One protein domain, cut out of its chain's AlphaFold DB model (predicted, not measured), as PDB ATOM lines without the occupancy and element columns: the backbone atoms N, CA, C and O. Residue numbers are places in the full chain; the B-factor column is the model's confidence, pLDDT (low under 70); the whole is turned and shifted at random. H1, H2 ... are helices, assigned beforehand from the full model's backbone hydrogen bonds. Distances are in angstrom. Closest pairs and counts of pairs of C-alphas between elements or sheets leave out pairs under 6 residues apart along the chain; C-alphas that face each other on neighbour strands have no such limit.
ATOM      1  N   PRO A  73     215.973 210.313 229.477       85.25
ATOM      2  CA  PRO A  73     216.929 209.763 230.420       85.25
ATOM      3  C   PRO A  73     217.126 210.713 231.596       85.25
ATOM      4  O   PRO A  73     216.946 211.926 231.497       85.25
ATOM      5  N   GLN A  74     217.532 210.166 232.737       85.19
ATOM      6  CA  GLN A  74     217.765 211.000 233.911       85.19
ATOM      7  C   GLN A  74     218.899 211.993 233.653       85.19
ATOM      8  O   GLN A  74     219.918 211.632 233.069       85.19
ATOM      9  N   LYS A  75     218.783 213.215 234.187       85.75
ATOM     10  CA  LYS A  75     219.831 214.249 234.096       85.75
ATOM     11  C   LYS A  75     221.225 213.738 234.480       85.75
ATOM     12  O   LYS A  75     222.213 214.123 233.870       85.75
ATOM     13  N   ALA A  76     221.316 212.871 235.486       85.00
ATOM     14  CA  ALA A  76     222.589 212.300 235.923       85.00
ATOM     15  C   ALA A  76     223.214 211.321 234.908       85.00
ATOM     16  O   ALA A  76     224.406 211.055 234.998       85.00
ATOM     17  N   ALA A  77     222.424 210.793 233.969       84.44
ATOM     18  CA  ALA A  77     222.875 209.873 232.931       84.44
ATOM     19  C   ALA A  77     223.451 210.602 231.708       84.44
ATOM     20  O   ALA A  77     224.390 210.109 231.104       84.44
ATOM     21  N   VAL A  78     222.881 211.754 231.335       82.00
ATOM     22  CA  VAL A  78     223.158 212.424 230.042       82.00
ATOM     23  C   VAL A  78     223.528 213.908 230.178       82.00
ATOM     24  O   VAL A  78     223.677 214.616 229.184       82.00
ATOM     25  N   GLY A  79     223.643 214.416 231.409       77.19
ATOM     26  CA  GLY A  79     223.888 215.831 231.686       77.19
ATOM     27  C   GLY A  79     222.713 216.749 231.312       77.19
ATOM     28  O   GLY A  79     221.575 216.320 231.125       77.19
ATOM     29  N   GLY A  80     222.977 218.056 231.228       78.25
ATOM     30  CA  GLY A  80     221.990 219.053 230.793       78.25
ATOM     31  C   GLY A  80     220.928 219.423 231.839       78.25
ATOM     32  O   GLY A  80     221.161 219.348 233.049       78.25
ATOM     33  N   ASN A  81     219.762 219.893 231.383       81.69
ATOM     34  CA  ASN A  81     218.680 220.341 232.269       81.69
ATOM     35  C   ASN A  81     217.768 219.196 232.756       81.69
ATOM     36  O   ASN A  81     217.089 219.379 233.760       81.69
ATOM     37  N   GLY A  82     217.835 218.015 232.129       81.19
ATOM     38  CA  GLY A  82     216.988 216.860 232.441       81.19
ATOM     39  C   GLY A  82     215.801 216.643 231.498       81.19
ATOM     40  O   GLY A  82     215.093 215.664 231.690       81.19
ATOM     41  N   ASP A  83     215.629 217.478 230.470       83.56
ATOM     42  CA  ASP A  83     214.486 217.427 229.541       83.56
ATOM     43  C   ASP A  83     214.864 216.859 228.157       83.56
ATOM     44  O   ASP A  83     214.094 216.926 227.199       83.56
ATOM     45  N   ARG A  84     216.086 216.329 228.012       85.62
ATOM     46  CA  ARG A  84     216.566 215.766 226.743       85.62
ATOM     47  C   ARG A  84     215.921 214.406 226.486       85.62
ATOM     48  O   ARG A  84     216.178 213.460 227.221       85.62
ATOM     49  N   GLN A  85     215.144 214.290 225.413       86.69
ATOM     50  CA  GLN A  85     214.615 213.003 224.946       86.69
ATOM     51  C   GLN A  85     215.732 212.101 224.411       86.69
ATOM     52  O   GLN A  85     216.667 212.581 223.777       86.69
ATOM     53  N   LEU A  86     215.610 210.785 224.590       84.75
ATOM     54  CA  LEU A  86     216.615 209.811 224.159       84.75
ATOM     55  C   LEU A  86     216.892 209.904 222.653       84.75
ATOM     56  O   LEU A  86     218.053 209.907 222.252       84.75
ATOM     57  N   LYS A  87     215.852 210.081 221.826       84.38
ATOM     58  CA  LYS A  87     215.994 210.238 220.368       84.38
ATOM     59  C   LYS A  87     216.853 211.427 219.922       84.38
ATOM     60  O   LYS A  87     217.315 211.443 218.787       84.38
ATOM     61  N   THR A  88     217.043 212.442 220.771       86.50
ATOM     62  CA  THR A  88     217.852 213.626 220.431       86.50
ATOM     63  C   THR A  88     219.310 213.488 220.872       86.50
ATOM     64  O   THR A  88     220.137 214.342 220.547       86.50
ATOM     65  N   ILE A  89     219.653 212.405 221.575       84.00
ATOM     66  CA  ILE A  89     221.008 212.118 222.045       84.00
ATOM     67  C   ILE A  89     221.759 211.367 220.948       84.00
ATOM     68  O   ILE A  89     221.677 210.149 220.829       84.00
ATOM     69  N   LEU A  90     222.497 212.122 220.138       84.19
ATOM     70  CA  LEU A  90     223.270 211.587 219.010       84.19
ATOM     71  C   LEU A  90     224.784 211.557 219.282       84.19
ATOM     72  O   LEU A  90     225.538 210.977 218.505       84.19
ATOM     73  N   SER A  91     225.236 212.181 220.376       86.38
ATOM     74  CA  SER A  91     226.641 212.198 220.795       86.38
ATOM     75  C   SER A  91     227.056 210.811 221.304       86.38
ATOM     76  O   SER A  91     226.452 210.321 222.262       86.38
ATOM     77  N   PRO A  92     228.100 210.176 220.733       86.31
ATOM     78  CA  PRO A  92     228.602 208.897 221.231       86.31
ATOM     79  C   PRO A  92     229.017 208.946 222.706       86.31
ATOM     80  O   PRO A  92     228.809 207.974 223.429       86.31
ATOM     81  N   GLN A  93     229.564 210.081 223.155       85.81
ATOM     82  CA  GLN A  93     229.955 210.274 224.550       85.81
ATOM     83  C   GLN A  93     228.728 210.276 225.468       85.81
ATOM     84  O   GLN A  93     228.708 209.544 226.451       85.81
ATOM     85  N   ASP A  94     227.675 211.015 225.109       85.62
ATOM     86  CA  ASP A  94     226.448 211.103 225.909       85.62
ATOM     87  C   ASP A  94     225.763 209.724 226.019       85.62
ATOM     88  O   ASP A  94     225.240 209.363 227.073       85.62
ATOM     89  N   ILE A  95     225.802 208.920 224.946       86.56
ATOM     90  CA  ILE A  95     225.306 207.534 224.951       86.56
ATOM     91  C   ILE A  95     226.163 206.648 225.870       86.56
ATOM     92  O   ILE A  95     225.618 205.848 226.641       86.56
ATOM     93  N   ALA A  96     227.492 206.771 225.812       87.81
ATOM     94  CA  ALA A  96     228.411 206.000 226.650       87.81
ATOM     95  C   ALA A  96     228.259 206.338 228.143       87.81
ATOM     96  O   ALA A  96     228.203 205.431 228.982       87.81
ATOM     97  N   ASP A  97     228.120 207.621 228.471       87.19
ATOM     98  CA  ASP A  97     227.902 208.101 229.834       87.19
ATOM     99  C   ASP A  97     226.566 207.586 230.383       87.19
ATOM    100  O   ASP A  97     226.519 207.021 231.481       87.19
ATOM    101  N   ALA A  98     225.497 207.653 229.581       87.38
ATOM    102  CA  ALA A  98     224.192 207.124 229.962       87.38
ATOM    103  C   ALA A  98     224.234 205.614 230.205       87.38
ATOM    104  O   ALA A  98     223.725 205.121 231.217       87.38
ATOM    105  N   THR A  99     224.877 204.875 229.300       90.12
ATOM    106  CA  THR A  99     225.048 203.422 229.412       90.12
ATOM    107  C   THR A  99     225.783 203.066 230.703       90.12
ATOM    108  O   THR A  99     225.335 202.203 231.462       90.12
ATOM    109  N   THR A 100     226.869 203.783 230.999       92.19
ATOM    110  CA  THR A 100     227.657 203.607 232.224       92.19
ATOM    111  C   THR A 100     226.821 203.902 233.466       92.19
ATOM    112  O   THR A 100     226.797 203.100 234.402       92.19
ATOM    113  N   TYR A 101     226.075 205.008 233.464       92.25
ATOM    114  CA  TYR A 101     225.207 205.402 234.569       92.25
ATOM    115  C   TYR A 101     224.185 204.315 234.919       92.25
ATOM    116  O   TYR A 101     224.098 203.883 236.074       92.25
ATOM    117  N   TYR A 102     223.430 203.830 233.929       92.81
ATOM    118  CA  TYR A 102     222.407 202.810 234.160       92.81
ATOM    119  C   TYR A 102     223.011 201.460 234.563       92.81
ATOM    120  O   TYR A 102     222.439 200.775 235.416       92.81
ATOM    121  N   ALA A 103     224.179 201.094 234.028       94.94
ATOM    122  CA  ALA A 103     224.888 199.880 234.423       94.94
ATOM    123  C   ALA A 103     225.328 199.920 235.897       94.94
ATOM    124  O   ALA A 103     225.027 199.000 236.664       94.94
ATOM    125  N   VAL A 104     225.984 201.007 236.322       95.06
ATOM    126  CA  VAL A 104     226.428 201.190 237.715       95.06
ATOM    127  C   VAL A 104     225.231 201.229 238.659       95.06
ATOM    128  O   VAL A 104     225.233 200.554 239.691       95.06
ATOM    129  N   ARG A 105     224.176 201.966 238.297       94.19
ATOM    130  CA  ARG A 105     222.971 202.070 239.123       94.19
ATOM    131  C   ARG A 105     222.292 200.717 239.312       94.19
ATOM    132  O   ARG A 105     221.990 200.349 240.444       94.19
ATOM    133  N   ARG A 106     222.141 199.933 238.240       94.44
ATOM    134  CA  ARG A 106     221.592 198.572 238.321       94.44
ATOM    135  C   ARG A 106     222.418 197.680 239.247       94.44
ATOM    136  O   ARG A 106     221.847 196.958 240.061       94.44
ATOM    137  N   PHE A 107     223.745 197.743 239.160       94.94
ATOM    138  CA  PHE A 107     224.630 196.964 240.028       94.94
ATOM    139  C   PHE A 107     224.469 197.323 241.512       94.94
ATOM    140  O   PHE A 107     224.406 196.430 242.364       94.94
ATOM    141  N   ILE A 108     224.374 198.617 241.831       95.00
ATOM    142  CA  ILE A 108     224.121 199.092 243.197       95.00
ATOM    143  C   ILE A 108     222.748 198.600 243.676       95.00
ATOM    144  O   ILE A 108     222.672 197.959 244.727       95.00
ATOM    145  N   ASP A 109     221.696 198.795 242.879       94.12
ATOM    146  CA  ASP A 109     220.328 198.382 243.213       94.12
ATOM    147  C   ASP A 109     220.226 196.868 243.461       94.12
ATOM    148  O   ASP A 109     219.564 196.420 244.402       94.12
ATOM    149  N   GLU A 110     220.891 196.047 242.646       93.25
ATOM    150  CA  GLU A 110     220.945 194.594 242.832       93.25
ATOM    151  C   GLU A 110     221.657 194.206 244.134       93.25
ATOM    152  O   GLU A 110     221.183 193.322 244.859       93.25
ATOM    153  N   ARG A 111     222.763 194.878 244.479       92.50
ATOM    154  CA  ARG A 111     223.461 194.659 245.755       92.50
ATOM    155  C   ARG A 111     222.601 195.061 246.945       92.50
ATOM    156  O   ARG A 111     222.550 194.322 247.928       92.50
ATOM    157  N   GLU A 112     221.901 196.185 246.870       91.50
ATOM    158  CA  GLU A 112     220.996 196.622 247.933       91.50
ATOM    159  C   GLU A 112     219.805 195.679 248.106       91.50
ATOM    160  O   GLU A 112     219.471 195.309 249.232       91.50
ATOM    161  N   LYS A 113     219.192 195.224 247.006       89.56
ATOM    162  CA  LYS A 113     218.117 194.220 247.040       89.56
ATOM    163  C   LYS A 113     218.588 192.921 247.695       89.56
ATOM    164  O   LYS A 113     217.857 192.361 248.511       89.56
ATOM    165  N   LYS A 114     219.806 192.455 247.394       86.44
ATOM    166  CA  LYS A 114     220.403 191.271 248.039       86.44
ATOM    167  C   LYS A 114     220.608 191.480 249.543       86.44
ATOM    168  O   LYS A 114     220.170 190.640 250.323       86.44
ATOM    169  N   LYS A 115     221.167 192.624 249.959       83.50
ATOM    170  CA  LYS A 115     221.324 192.978 251.384       83.50
ATOM    171  C   LYS A 115     219.981 193.001 252.125       83.50
ATOM    172  O   LYS A 115     219.874 192.432 253.207       83.50
ATOM    173  N   LYS A 116     218.943 193.593 251.523       77.56
ATOM    174  CA  LYS A 116     217.584 193.646 252.096       77.56
ATOM    175  C   LYS A 116     216.957 192.255 252.258       77.56
ATOM    176  O   LYS A 116     216.307 192.010 253.265       77.56
ATOM    177  N   LYS A 117     217.180 191.333 251.313       73.00
ATOM    178  CA  LYS A 117     216.692 189.941 251.409       73.00
ATOM    179  C   LYS A 117     217.446 189.111 252.453       73.00
ATOM    180  O   LYS A 117     216.843 188.255 253.086       73.00
ATOM    181  N   GLN A 118     218.735 189.377 252.656       58.91
ATOM    182  CA  GLN A 118     219.566 188.654 253.625       58.91
ATOM    183  C   GLN A 118     219.332 189.115 255.075       58.91
ATOM    184  O   GLN A 118     219.431 188.315 255.999       58.91
ATOM    185  N   ALA A 119     218.942 190.376 255.281       57.25
ATOM    186  CA  ALA A 119     218.567 190.895 256.599       57.25
ATOM    187  C   ALA A 119     217.232 190.329 257.138       57.25
ATOM    188  O   ALA A 119     216.915 190.529 258.307       57.25
TER     189      ALA A 119
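Overview. This is residues 73 to 119 of the 184 residues of an uncharacterized protein of Trypanosoma equiperdum (UniProt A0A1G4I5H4). One long helix, H2, makes the length of the domain; at its beginning a small compact body forms, where the one-turn helix H1 and a loop of residues 79 to 91 gather beside it, and residues 106 to 119 stick out as a free arm. The printed part has 47 residues with two named helices, H1 then H2, and no named strand; the class is all helix. It is loose, with a radius of gyration of the C-alphas of 13.7 A and spans of 42 by 18 by 14 A.

Along the chain. H2, residues 92 to 118, runs 39.3 A from C-alpha 92 at (228.602, 208.897, 221.231) to C-alpha 118 at (219.566, 188.654, 253.625). H1, residues 75 to 78, begins at C-alpha 75 at (219.831, 214.249, 234.096).

Arrangement. H2 touches H1 with residues 94 to 102 alone; their closest C-alphas, those of Ala 77 and Ala 98, are 4.3 A apart. In H2 every O i to N i+4 pair is within hydrogen-bond range; H1 is too short for such a pair.

Size, cuts and confidence. The C-alphas of Leu 90 and Ala 119, the two farthest apart, are 43.2 A apart. Without residues 106 to 119, which stand free, the body spans 22 by 18 by 12 A. The link from H1 to H2 is long, with 13 residues. The printed part has no cut. Mean pLDDT of the printed part is 85.8; residues 118 to 119 are under 70.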